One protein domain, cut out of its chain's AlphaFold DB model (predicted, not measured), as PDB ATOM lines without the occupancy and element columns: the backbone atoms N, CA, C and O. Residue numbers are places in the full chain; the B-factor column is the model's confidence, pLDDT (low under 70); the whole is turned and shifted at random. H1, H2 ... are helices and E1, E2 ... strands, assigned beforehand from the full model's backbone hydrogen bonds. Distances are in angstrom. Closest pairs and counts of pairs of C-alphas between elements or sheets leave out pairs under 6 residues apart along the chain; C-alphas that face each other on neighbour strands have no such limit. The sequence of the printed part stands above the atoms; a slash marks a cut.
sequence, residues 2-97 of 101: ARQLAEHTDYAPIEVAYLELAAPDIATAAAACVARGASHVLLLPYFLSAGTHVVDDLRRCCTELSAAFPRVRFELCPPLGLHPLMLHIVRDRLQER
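Overview. This is residues 2 to 97 of the 101 residues of the protein "Cobalamin biosynthesis protein CbiX" of Schlesneria paludicola (UniProt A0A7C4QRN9). Two short parallel strands, E1 and E2, lie side by side with the long helix H3 packed mainly on E2 and the shorter H2 on E1. H1 sits off this core before a long link, and at the other end residues 87 to 97, mostly of H4, stick out as an arm. The 96 printed residues hold H1, H2, E1, H3, E2 and H4 in that order, mostly helix. The whole is only just loose, close to compact, with a radius of gyration of the C-alphas of 15.1 A, and elongated, spanning 49 by 32 by 24 A.

Arrangement. Start at H1, residues 2 to 8; it is apart from H2, residues 26 to 35. Next look at E1, residues 40 to 43, where the closest C-alphas to H2 are Cys 33 and Val 41, 7.2 A apart. H3, residues 52 to 68, touches H2 with residues 61 to 65 alone; their closest C-alphas, Ala 27 and Leu 65, are 7.0 A apart, and they run the same way at an only just steep tilt of 35.2 degrees. E2, residues 73 to 76, is parallel to E1 at 19 degrees, with N 41 and O 73 at 2.8 A, within hydrogen-bond range. The closest C-alphas of H3 and E2 are Cys 62 and Phe 74, 5.7 A apart. E1, H3 and E2 form a strand-helix-strand unit, two parallel strands joined through a helix, with a right-handed crossover. H4, residues 84 to 95, is apart from H3. Every O i to N i+4 pair is within hydrogen-bond range in H1, H2 and H3, and 7 of 8 are in H4.

Along the chain. Find C-alpha 2 at (2.092, 3.524, 41.202), where H1 begins. H3 runs 24.4 A from C-alpha 52 at (-0.387, 27.711, 42.735), and H4 runs 18.0 A to C-alpha 95 at (-23.543, 5.822, 37.920). H2 is 14.1 A long, H1 and E1 are each 10.0 A, and E2 is 10.3 A.

Size, cuts and confidence. The two farthest C-alphas, Pro 70 and Arg 97, are 50.8 A apart. The printed part has no cut, and the link from H1 to H2 is long. No printed residue is under 70 in pLDDT.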
ATOM      1  N   ALA A   2       0.700   3.727  41.659       93.50
ATOM      2  CA  ALA A   2       2.092   3.524  41.202       93.50
ATOM      3  C   ALA A   2       2.410   2.088  40.732       93.50
ATOM      4  O   ALA A   2       2.936   1.907  39.641       93.50
ATOM      5  N   ARG A   3       1.991   1.062  41.493       94.12
ATOM      6  CA  ARG A   3       2.128  -0.347  41.076       94.12
ATOM      7  C   ARG A   3       1.399  -0.654  39.765       94.12
ATOM      8  O   ARG A   3       1.961  -1.283  38.885       94.12
ATOM      9  N   GLN A   4       0.164  -0.174  39.627       94.88
ATOM     10  CA  GLN A   4      -0.619  -0.369  38.406       94.88
ATOM     11  C   GLN A   4       0.025   0.350  37.218       94.88
ATOM     12  O   GLN A   4       0.058  -0.205  36.132       94.88
ATOM     13  N   LEU A   5       0.586   1.546  37.419       94.94
ATOM     14  CA  LEU A   5       1.310   2.261  36.370       94.94
ATOM     15  C   LEU A   5       2.550   1.477  35.913       94.94
ATOM     16  O   LEU A   5       2.792   1.379  34.715       94.94
ATOM     17  N   ALA A   6       3.281   0.864  36.849       94.62
ATOM     18  CA  ALA A   6       4.427   0.007  36.536       94.62
ATOM     19  C   ALA A   6       4.020  -1.264  35.770       94.62
ATOM     20  O   ALA A   6       4.771  -1.745  34.934       94.62
ATOM     21  N   GLU A   7       2.829  -1.805  36.034       96.56
ATOM     22  CA  GLU A   7       2.288  -2.973  35.324       96.56
ATOM     23  C   GLU A   7       1.797  -2.640  33.898       96.56
ATOM     24  O   GLU A   7       1.637  -3.550  33.090       96.56
ATOM     25  N   HIS A   8       1.538  -1.365  33.585       96.31
ATOM     26  CA  HIS A   8       0.877  -0.940  32.338       96.31
ATOM     27  C   HIS A   8       1.700   0.052  31.501       96.31
ATOM     28  O   HIS A   8       1.177   0.629  30.546       96.31
ATOM     29  N   THR A   9       2.962   0.293  31.856       94.94
ATOM     30  CA  THR A   9       3.849   1.202  31.121       94.94
ATOM     31  C   THR A   9       5.281   0.695  31.142       94.94
ATOM     32  O   THR A   9       5.662  -0.068  32.025       94.94
ATOM     33  N   ASP A  10       6.094   1.194  30.216       95.06
ATOM     34  CA  ASP A  10       7.533   0.921  30.190       95.06
ATOM     35  C   ASP A  10       8.341   1.907  31.057       95.06
ATOM     36  O   ASP A  10       9.573   1.878  31.063       95.06
ATOM     37  N   TYR A  11       7.673   2.803  31.797       94.69
ATOM     38  CA  TYR A  11       8.353   3.711  32.716       94.69
ATOM     39  C   TYR A  11       8.881   2.934  33.921       94.69
ATOM     40  O   TYR A  11       8.124   2.344  34.691       94.69
ATOM     41  N   ALA A  12      10.193   2.978  34.119       94.31
ATOM     42  CA  ALA A  12      10.857   2.445  35.294       94.31
ATOM     43  C   ALA A  12      12.173   3.207  35.515       94.31
ATOM     44  O   ALA A  12      12.865   3.500  34.540       94.31
ATOM     45  N   PRO A  13      12.581   3.498  36.760       95.88
ATOM     46  CA  PRO A  13      11.860   3.362  38.032       95.88
ATOM     47  C   PRO A  13      10.539   4.125  38.153       95.88
ATOM     48  O   PRO A  13      10.433   5.234  37.648       95.88
ATOM     49  N   ILE A  14       9.579   3.574  38.905       97.69
ATOM     50  CA  ILE A  14       8.440   4.338  39.436       97.69
ATOM     51  C   ILE A  14       8.539   4.319  40.955       97.69
ATOM     52  O   ILE A  14       8.435   3.255  41.565       97.69
ATOM     53  N   GLU A  15       8.723   5.493  41.546       97.69
ATOM     54  CA  GLU A  15       8.767   5.700  42.992       97.69
ATOM     55  C   GLU A  15       7.594   6.591  43.407       97.69
ATOM     56  O   GLU A  15       7.223   7.530  42.697       97.69
ATOM     57  N   VAL A  16       6.981   6.289  44.552       97.56
ATOM     58  CA  VAL A  16       5.991   7.184  45.169       97.56
ATOM     59  C   VAL A  16       6.747   8.238  45.961       97.56
ATOM     60  O   VAL A  16       7.722   7.909  46.622       97.56
ATOM     61  N   ALA A  17       6.274   9.478  45.925       97.62
ATOM     62  CA  ALA A  17       6.778  10.561  46.753       97.62
ATOM     63  C   ALA A  17       5.617  11.383  47.306       97.62
ATOM     64  O   ALA A  17       4.572  11.508  46.658       97.62
ATOM     65  N   TYR A  18       5.823  11.977  48.473       96.50
ATOM     66  CA  TYR A  18       4.863  12.871  49.105       96.50
ATOM     67  C   TYR A  18       5.461  14.268  49.220       96.50
ATOM     68  O   TYR A  18       6.639  14.425  49.536       96.50
ATOM     69  N   LEU A  19       4.640  15.280  48.939       93.62
ATOM     70  CA  LEU A  19       5.047  16.676  49.092       93.62
ATOM     71  C   LEU A  19       5.214  17.029  50.575       93.62
ATOM     72  O   LEU A  19       6.190  17.669  50.946       93.62
ATOM     73  N   GLU A  20       4.289  16.564  51.419       90.94
ATOM     74  CA  GLU A  20       4.291  16.785  52.866       90.94
ATOM     75  C   GLU A  20       3.627  15.603  53.597       90.94
ATOM     76  O   GLU A  20       2.959  14.768  52.981       90.94
ATOM     77  N   LEU A  21       3.769  15.571  54.929       92.44
ATOM     78  CA  LEU A  21       3.029  14.720  55.882       92.44
ATOM     79  C   LEU A  21       3.237  13.199  55.777       92.44
ATOM     80  O   LEU A  21       2.721  12.458  56.613       92.44
ATOM     81  N   ALA A  22       3.994  12.722  54.795       96.50
ATOM     82  CA  ALA A  22       4.289  11.309  54.609       96.50
ATOM     83  C   ALA A  22       5.681  11.108  53.998       96.50
ATOM     84  O   ALA A  22       6.294  12.036  53.476       96.50
ATOM     85  N   ALA A  23       6.174   9.875  54.087       95.44
ATOM     86  CA  ALA A  23       7.448   9.452  53.524       95.44
ATOM     87  C   ALA A  23       7.221   8.382  52.436       95.44
ATOM     88  O   ALA A  23       6.264   7.608  52.542       95.44
ATOM     89  N   PRO A  24       8.102   8.294  51.424       97.38
ATOM     90  CA  PRO A  24       9.302   9.115  51.238       97.38
ATOM     91  C   PRO A  24       8.985  10.513  50.683       97.38
ATOM     92  O   PRO A  24       7.981  10.711  49.994       97.38
ATOM     93  N   ASP A  25       9.854  11.479  50.982       97.88
ATOM     94  CA  ASP A  25       9.800  12.798  50.350       97.88
ATOM     95  C   ASP A  25      10.290  12.742  48.889       97.88
ATOM     96  O   ASP A  25      10.812  11.731  48.403       97.88
ATOM     97  N   ILE A  26      10.099  13.848  48.167       97.94
ATOM     98  CA  ILE A  26      10.454  13.966  46.745       97.94
ATOM     99  C   ILE A  26      11.953  13.750  46.518       97.94
ATOM    100  O   ILE A  26      12.330  13.073  45.561       97.94
ATOM    101  N   ALA A  27      12.805  14.285  47.394       97.75
ATOM    102  CA  ALA A  27      14.251  14.165  47.258       97.75
ATOM    103  C   ALA A  27      14.715  12.708  47.391       97.75
ATOM    104  O   ALA A  27      15.490  12.223  46.566       97.75
ATOM    105  N   THR A  28      14.185  11.994  48.382       98.38
ATOM    106  CA  THR A  28      14.489  10.587  48.654       98.38
ATOM    107  C   THR A  28      14.024   9.693  47.508       98.38
ATOM    108  O   THR A  28      14.794   8.865  47.020       98.38
ATOM    109  N   ALA A  29      12.791   9.880  47.030       98.31
ATOM    110  CA  ALA A  29      12.254   9.108  45.911       98.31
ATOM    111  C   ALA A  29      13.022   9.373  44.603       98.31
ATOM    112  O   ALA A  29      13.374   8.443  43.879       98.31
ATOM    113  N   ALA A  30      13.354  10.636  44.318       98.31
ATOM    114  CA  ALA A  30      14.158  10.995  43.154       98.31
ATOM    115  C   ALA A  30      15.567  10.385  43.223       98.31
ATOM    116  O   ALA A  30      16.037   9.816  42.238       98.31
ATOM    117  N   ALA A  31      16.222  10.435  44.387       98.25
ATOM    118  CA  ALA A  31      17.523   9.806  44.593       98.25
ATOM    119  C   ALA A  31      17.468   8.285  44.373       98.25
ATOM    120  O   ALA A  31      18.389   7.725  43.776       98.25
ATOM    121  N   ALA A  32      16.381   7.618  44.775       98.38
ATOM    122  CA  ALA A  32      16.170   6.198  44.498       98.38
ATOM    123  C   ALA A  32      16.050   5.913  42.989       98.38
ATOM    124  O   ALA A  32      16.667   4.963  42.494       98.38
ATOM    125  N   CYS A  33      15.348   6.765  42.230       98.25
ATOM    126  CA  CYS A  33      15.320   6.669  40.768       98.25
ATOM    127  C   CYS A  33      16.729   6.791  40.163       98.25
ATOM    128  O   CYS A  33      17.126   5.970  39.332       98.25
ATOM    129  N   VAL A  34      17.506   7.785  40.605       98.31
ATOM    130  CA  VAL A  34      18.878   8.023  40.124       98.31
ATOM    131  C   VAL A  34      19.807   6.860  40.468       98.31
ATOM    132  O   VAL A  34      20.548   6.391  39.605       98.31
ATOM    133  N   ALA A  35      19.741   6.339  41.696       98.31
ATOM    134  CA  ALA A  35      20.545   5.200  42.141       98.31
ATOM    135  C   ALA A  35      20.290   3.936  41.305       98.31
ATOM    136  O   ALA A  35      21.174   3.095  41.150       98.31
ATOM    137  N   ARG A  36      19.094   3.824  40.721       98.00
ATOM    138  CA  ARG A  36      18.693   2.744  39.810       98.00
ATOM    139  C   ARG A  36      19.011   3.032  38.336       98.00
ATOM    140  O   ARG A  36      18.579   2.279  37.468       98.00
ATOM    141  N   GLY A  37      19.769   4.090  38.049       97.50
ATOM    142  CA  GLY A  37      20.279   4.407  36.715       97.50
ATOM    143  C   GLY A  37      19.391   5.327  35.878       97.50
ATOM    144  O   GLY A  37      19.645   5.468  34.683       97.50
ATOM    145  N   ALA A  38      18.369   5.964  36.461       98.06
ATOM    146  CA  ALA A  38      17.555   6.924  35.722       98.06
ATOM    147  C   ALA A  38      18.388   8.152  35.311       98.06
ATOM    148  O   ALA A  38      18.947   8.851  36.155       98.06
ATOM    149  N   SER A  39      18.436   8.438  34.009       97.81
ATOM    150  CA  SER A  39      19.025   9.664  33.443       97.81
ATOM    151  C   SER A  39      17.984  10.756  33.172       97.81
ATOM    152  O   SER A  39      18.336  11.917  32.956       97.81
ATOM    153  N   HIS A  40      16.699  10.395  33.216       98.38
ATOM    154  CA  HIS A  40      15.565  11.295  33.068       98.38
ATOM    155  C   HIS A  40      14.461  10.876  34.044       98.38
ATOM    156  O   HIS A  40      14.003   9.735  34.006       98.38
ATOM    157  N   VAL A  41      14.053  11.786  34.925       98.44
ATOM    158  CA  VAL A  41      13.045  11.553  35.964       98.44
ATOM    159  C   VAL A  41      11.889  12.529  35.768       98.44
ATOM    160  O   VAL A  41      12.070  13.747  35.792       98.44
ATOM    161  N   LEU A  42      10.689  11.979  35.586       98.06
ATOM    162  CA  LEU A  42       9.453  12.743  35.471       98.06
ATOM    163  C   LEU A  42       8.763  12.811  36.834       98.06
ATOM    164  O   LEU A  42       8.472  11.781  37.441       98.06
ATOM    165  N   LEU A  43       8.474  14.021  37.304       97.50
ATOM    166  CA  LEU A  43       7.649  14.250  38.480       97.50
ATOM    167  C   LEU A  43       6.207  14.424  38.006       97.50
ATOM    168  O   LEU A  43       5.869  15.447  37.413       97.50
ATOM    169  N   LEU A  44       5.360  13.423  38.260       96.25
ATOM    170  CA  LEU A  44       3.933  13.462  37.942       96.25
ATOM    171  C   LEU A  44       3.113  13.816  39.193       96.25
ATOM    172  O   LEU A  44       2.956  12.966  40.075       96.25
ATOM    173  N   PRO A  45       2.536  15.027  39.284       95.19
ATOM    174  CA  PRO A  45       1.737  15.412  40.439       95.19
ATOM    175  C   PRO A  45       0.371  14.715  40.402       95.19
ATOM    176  O   PRO A  45      -0.483  15.012  39.560       95.19
ATOM    177  N   TYR A  46       0.124  13.810  41.347       94.50
ATOM    178  CA  TYR A  46      -1.145  13.083  41.453       94.50
ATOM    179  C   TYR A  46      -2.223  13.905  42.191       94.50
ATOM    180  O   TYR A  46      -2.773  13.482  43.206       94.50
ATOM    181  N   PHE A  47      -2.513  15.103  41.672       92.38
ATOM    182  CA  PHE A  47      -3.506  16.046  42.198       92.38
ATOM    183  C   PHE A  47      -4.614  16.316  41.168       92.38
ATOM    184  O   PHE A  47      -4.324  16.618  40.011       92.38
ATOM    185  N   LEU A  48      -5.884  16.265  41.588       91.75
ATOM    186  CA  LEU A  48      -7.033  16.667  40.750       91.75
ATOM    187  C   LEU A  48      -7.143  18.190  40.599       91.75
ATOM    188  O   LEU A  48      -7.581  18.692  39.571       91.75
ATOM    189  N   SER A  49      -6.726  18.923  41.627       85.06
ATOM    190  CA  SER A  49      -6.557  20.371  41.606       85.06
ATOM    191  C   SER A  49      -5.286  20.685  42.378       85.06
ATOM    192  O   SER A  49      -5.181  20.345  43.556       85.06
ATOM    193  N   ALA A  50      -4.298  21.266  41.703       78.25
ATOM    194  CA  ALA A  50      -3.076  21.740  42.334       78.25
ATOM    195  C   ALA A  50      -3.172  23.263  42.455       78.25
ATOM    196  O   ALA A  50      -3.262  23.959  41.444       78.25
ATOM    197  N   GLY A  51      -3.182  23.777  43.687       85.19
ATOM    198  CA  GLY A  51      -3.079  25.218  43.920       85.19
ATOM    199  C   GLY A  51      -1.716  25.753  43.469       85.19
ATOM    200  O   GLY A  51      -0.748  24.996  43.397       85.19
ATOM    201  N   THR A  52      -1.625  27.060  43.204       85.31
ATOM    202  CA  THR A  52      -0.387  27.711  42.735       85.31
ATOM    203  C   THR A  52       0.818  27.378  43.618       85.31
ATOM    204  O   THR A  52       1.857  26.987  43.098       85.31
ATOM    205  N   HIS A  53       0.645  27.403  44.944       89.12
ATOM    206  CA  HIS A  53       1.706  27.071  45.902       89.12
ATOM    207  C   HIS A  53       2.277  25.658  45.710       89.12
ATOM    208  O   HIS A  53       3.489  25.492  45.678       89.12
ATOM    209  N   VAL A  54       1.420  24.658  45.472       90.25
ATOM    210  CA  VAL A  54       1.852  23.269  45.236       90.25
ATOM    211  C   VAL A  54       2.697  23.167  43.969       90.25
ATOM    212  O   VAL A  54       3.717  22.483  43.946       90.25
ATOM    213  N   VAL A  55       2.284  23.845  42.897       90.50
ATOM    214  CA  VAL A  55       3.020  23.814  41.627       90.50
ATOM    215  C   VAL A  55       4.376  24.507  41.769       90.50
ATOM    216  O   VAL A  55       5.375  23.987  41.268       90.50
ATOM    217  N   ASP A  56       4.427  25.644  42.460       94.19
ATOM    218  CA  ASP A  56       5.669  26.382  42.694       94.19
ATOM    219  C   ASP A  56       6.649  25.590  43.570       94.19
ATOM    220  O   ASP A  56       7.844  25.542  43.269       94.19
ATOM    221  N   ASP A  57       6.151  24.889  44.590       94.75
ATOM    222  CA  ASP A  57       6.963  24.010  45.431       94.75
ATOM    223  C   ASP A  57       7.560  22.847  44.630       94.75
ATOM    224  O   ASP A  57       8.761  22.591  44.707       94.75
ATOM    225  N   LEU A  58       6.768  22.196  43.774       95.75
ATOM    226  CA  LEU A  58       7.261  21.116  42.914       95.75
ATOM    227  C   LEU A  58       8.297  21.605  41.891       95.75
ATOM    228  O   LEU A  58       9.272  20.906  41.611       95.75
ATOM    229  N   ARG A  59       8.129  22.819  41.349       96.00
ATOM    230  CA  ARG A  59       9.129  23.447  40.464       96.00
ATOM    231  C   ARG A  59      10.435  23.728  41.199       96.00
ATOM    232  O   ARG A  59      11.512  23.501  40.639       96.00
ATOM    233  N   ARG A  60      10.350  24.190  42.451       97.00
ATOM    234  CA  ARG A  60      11.518  24.368  43.318       97.00
ATOM    235  C   ARG A  60      12.221  23.032  43.558       97.00
ATOM    236  O   ARG A  60      13.421  22.954  43.308       97.00
ATOM    237  N   CYS A  61      11.483  21.968  43.881       97.00
ATOM    238  CA  CYS A  61      12.055  20.626  44.021       97.00
ATOM    239  C   CYS A  61      12.775  20.158  42.745       97.00
ATOM    240  O   CYS A  61      13.897  19.670  42.829       97.00
ATOM    241  N   CYS A  62      12.199  20.347  41.550       97.44
ATOM    242  CA  CYS A  62      12.891  20.017  40.293       97.44
ATOM    243  C   CYS A  62      14.212  20.786  40.126       97.44
ATOM    244  O   CYS A  62      15.195  20.231  39.629       97.44
ATOM    245  N   THR A  63      14.244  22.056  40.537       98.00
ATOM    246  CA  THR A  63      15.446  22.900  40.466       98.00
ATOM    247  C   THR A  63      16.525  22.392  41.423       98.00
ATOM    248  O   THR A  63      17.674  22.216  41.021       98.00
ATOM    249  N   GLU A  64      16.149  22.089  42.665       98.31
ATOM    250  CA  GLU A  64      17.042  21.535  43.690       98.31
ATOM    251  C   GLU A  64      17.594  20.162  43.281       98.31
ATOM    252  O   GLU A  64      18.797  19.920  43.382       98.31
ATOM    253  N   LEU A  65      16.747  19.288  42.730       98.44
ATOM    254  CA  LEU A  65      17.150  17.981  42.211       98.44
ATOM    255  C   LEU A  65      18.120  18.094  41.036       98.44
ATOM    256  O   LEU A  65      19.113  17.372  40.985       98.44
ATOM    257  N   SER A  66      17.869  19.027  40.116       98.06
ATOM    258  CA  SER A  66      18.761  19.266  38.976       98.06
ATOM    259  C   SER A  66      20.135  19.768  39.430       98.06
ATOM    260  O   SER A  66      21.151  19.392  38.848       98.06
ATOM    261  N   ALA A  67      20.186  20.573  40.497       98.25
ATOM    262  CA  ALA A  67      21.442  20.999  41.111       98.25
ATOM    263  C   ALA A  67      22.160  19.842  41.833       98.25
ATOM    264  O   ALA A  67      23.380  19.720  41.731       98.25
ATOM    265  N   ALA A  68      21.415  18.976  42.529       98.31
ATOM    266  CA  ALA A  68      21.963  17.831  43.257       98.31
ATOM    267  C   ALA A  68      22.468  16.708  42.331       98.31
ATOM    268  O   ALA A  68      23.464  16.052  42.643       98.31
ATOM    269  N   PHE A  69      21.828  16.507  41.174       98.38
ATOM    270  CA  PHE A  69      22.196  15.482  40.195       98.38
ATOM    271  C   PHE A  69      22.389  16.087  38.790       98.38
ATOM    272  O   PHE A  69      21.572  15.851  37.900       98.38
ATOM    273  N   PRO A  70      23.510  16.790  38.520       97.81
ATOM    274  CA  PRO A  70      23.705  17.554  37.277       97.81
ATOM    275  C   PRO A  70      23.698  16.741  35.972       97.81
ATOM    276  O   PRO A  70      23.683  17.310  34.884       97.81
ATOM    277  N   ARG A  71      23.774  15.407  36.059       97.94
ATOM    278  CA  ARG A  71      23.742  14.486  34.908       97.94
ATOM    279  C   ARG A  71      22.361  13.877  34.657       97.94
ATOM    280  O   ARG A  71      22.225  13.068  33.744       97.94
ATOM    281  N   VAL A  72      21.370  14.220  35.475       98.56
ATOM    282  CA  VAL A  72      20.011  13.686  35.404       98.56
ATOM    283  C   VAL A  72      19.066  14.830  35.079       98.56
ATOM    284  O   VAL A  72      19.106  15.887  35.704       98.56
ATOM    285  N   ARG A  73      18.204  14.624  34.086       98.50
ATOM    286  CA  ARG A  73      17.144  15.575  33.758       98.50
ATOM    287  C   ARG A  73      15.951  15.339  34.682       98.50
ATOM    288  O   ARG A  73      15.475  14.211  34.763       98.50
ATOM    289  N   PHE A  74      15.442  16.393  35.313       98.56
ATOM    290  CA  PHE A  74      14.180  16.362  36.057       98.56
ATOM    291  C   PHE A  74      13.153  17.245  35.362       98.56
ATOM    292  O   PHE A  74      13.454  18.383  35.004       98.56
ATOM    293  N   GLU A  75      11.941  16.732  35.173       97.94
ATOM    294  CA  GLU A  75      10.867  17.471  34.514       97.94
ATOM    295  C   GLU A  75       9.552  17.309  35.273       97.94
ATOM    296  O   GLU A  75       9.178  16.209  35.672       97.94
ATOM    297  N   LEU A  76       8.855  18.426  35.482       97.00
ATOM    298  CA  LEU A  76       7.547  18.443  36.123       97.00
ATOM    299  C   LEU A  76       6.458  18.282  35.062       97.00
ATOM    300  O   LEU A  76       6.275  19.159  34.217       97.00
ATOM    301  N   CYS A  77       5.708  17.187  35.128       95.56
ATOM    302  CA  CYS A  77       4.540  16.986  34.282       95.56
ATOM    303  C   CYS A  77       3.360  17.854  34.753       95.56
ATOM    304  O   CYS A  77       3.300  18.252  35.923       95.56
ATOM    305  N   PRO A  78       2.364  18.106  33.883       92.94
ATOM    306  CA  PRO A  78       1.080  18.629  34.330       92.94
ATOM    307  C   PRO A  78       0.471  17.735  35.424       92.94
ATOM    308  O   PRO A  78       0.627  16.511  35.364       92.94
ATOM    309  N   PRO A  79      -0.234  18.310  36.415       93.62
ATOM    310  CA  PRO A  79      -0.976  17.511  37.379       93.62
ATOM    311  C   PRO A  79      -2.073  16.706  36.671       93.62
ATOM    312  O   PRO A  79      -2.509  17.078  35.580       93.62
ATOM    313  N   LEU A  80      -2.569  15.648  37.322       92.94
ATOM    314  CA  LEU A  80      -3.687  14.849  36.800       92.94
ATOM    315  C   LEU A  80      -4.868  15.736  36.365       92.94
ATOM    316  O   LEU A  80      -5.397  15.568  35.265       92.94
ATOM    317  N   GLY A  81      -5.223  16.718  37.197       91.06
ATOM    318  CA  GLY A  81      -6.058  17.845  36.793       91.06
ATOM    319  C   GLY A  81      -7.413  17.446  36.199       91.06
ATOM    320  O   GLY A  81      -7.982  16.401  36.508       91.06
ATOM    321  N   LEU A  82      -7.905  18.284  35.285       88.88
ATOM    322  CA  LEU A  82      -9.096  18.031  34.468       88.88
ATOM    323  C   LEU A  82      -8.734  17.328  33.152       88.88
ATOM    324  O   LEU A  82      -9.198  17.721  32.081       88.88
ATOM    325  N   HIS A  83      -7.875  16.306  33.210       93.38
ATOM    326  CA  HIS A  83      -7.582  15.488  32.034       93.38
ATOM    327  C   HIS A  83      -8.900  14.979  31.408       93.38
ATOM    328  O   HIS A  83      -9.795  14.594  32.163       93.38
ATOM    329  N   PRO A  84      -9.053  14.916  30.070       91.75
ATOM    330  CA  PRO A  84     -10.329  14.559  29.432       91.75
ATOM    331  C   PRO A  84     -10.964  13.255  29.940       91.75
ATOM    332  O   PRO A  84     -12.184  13.140  30.034       91.75
ATOM    333  N   LEU A  85     -10.142  12.278  30.340       95.00
ATOM    334  CA  LEU A  85     -10.619  11.017  30.921       95.00
ATOM    335  C   LEU A  85     -11.188  11.145  32.346       95.00
ATOM    336  O   LEU A  85     -11.900  10.246  32.782       95.00
ATOM    337  N   MET A  86     -10.937  12.238  33.073       94.38
ATOM    338  CA  MET A  86     -11.515  12.456  34.406       94.38
ATOM    339  C   MET A  86     -13.027  12.597  34.364       94.38
ATOM    340  O   MET A  86     -13.692  12.097  35.264       94.38
ATOM    341  N   LEU A  87     -13.587  13.187  33.304       92.38
ATOM    342  CA  LEU A  87     -15.038  13.257  33.153       92.38
ATOM    343  C   LEU A  87     -15.660  11.857  33.061       92.38
ATOM    344  O   LEU A  87     -16.705  11.620  33.662       92.38
ATOM    345  N   HIS A  88     -15.000  10.923  32.366       94.50
ATOM    346  CA  HIS A  88     -15.448   9.532  32.310       94.50
ATOM    347  C   HIS A  88     -15.423   8.891  33.698       94.50
ATOM    348  O   HIS A  88     -16.442   8.365  34.124       94.50
ATOM    349  N   ILE A  89     -14.322   9.027  34.445       94.25
ATOM    350  CA  ILE A  89     -14.230   8.478  35.808       94.25
ATOM    351  C   ILE A  89     -15.312   9.072  36.717       94.25
ATOM    352  O   ILE A  89     -15.978   8.337  37.439       94.25
ATOM    353  N   VAL A  90     -15.513  10.393  36.685       93.25
ATOM    354  CA  VAL A  90     -16.538  11.071  37.496       93.25
ATOM    355  C   VAL A  90     -17.935  10.571  37.133       93.25
ATOM    356  O   VAL A  90     -18.721  10.266  38.029       93.25
ATOM    357  N   ARG A  91     -18.244  10.446  35.837       93.00
ATOM    358  CA  ARG A  91     -19.525   9.908  35.365       93.00
ATOM    359  C   ARG A  91     -19.733   8.475  35.846       93.00
ATOM    360  O   ARG A  91     -20.784   8.186  36.411       93.00
ATOM    361  N   ASP A  92     -18.737   7.615  35.663       94.81
ATOM    362  CA  ASP A  92     -18.822   6.208  36.044       94.81
ATOM    363  C   ASP A  92     -19.047   6.086  37.567       94.81
ATOM    364  O   ASP A  92     -19.936   5.357  38.003       94.81
ATOM    365  N   ARG A  93     -18.364   6.904  38.387       94.25
ATOM    366  CA  ARG A  93     -18.597   6.977  39.844       94.25
ATOM    367  C   ARG A  93     -20.004   7.438  40.229       94.25
ATOM    368  O   ARG A  93     -20.551   6.939  41.208       94.25
ATOM    369  N   LEU A  94     -20.597   8.385  39.502       92.88
ATOM    370  CA  LEU A  94     -21.980   8.818  39.750       92.88
ATOM    371  C   LEU A  94     -22.982   7.701  39.419       92.88
ATOM    372  O   LEU A  94     -23.968   7.515  40.132       92.88
ATOM    373  N   GLN A  95     -22.708   6.937  38.363       91.88
ATOM    374  CA  GLN A  95     -23.543   5.822  37.920       91.88
ATOM    375  C   GLN A  95     -23.479   4.616  38.863       91.88
ATOM    376  O   GLN A  95     -24.460   3.888  38.956       91.88
ATOM    377  N   GLU A  96     -22.405   4.444  39.643       90.94
ATOM    378  CA  GLU A  96     -22.327   3.397  40.681       90.94
ATOM    379  C   GLU A  96     -23.460   3.482  41.725       90.94
ATOM    380  O   GLU A  96     -23.724   2.507  42.430       90.94
ATOM    381  N   ARG A  97     -24.121   4.641  41.863       78.19
ATOM    382  CA  ARG A  97     -25.198   4.868  42.842       78.19
ATOM    383  C   ARG A  97     -26.562   5.162  42.231       78.19
ATOM    384  O   ARG A  97     -27.540   5.190  42.977       78.19
TER     385      ARG A  97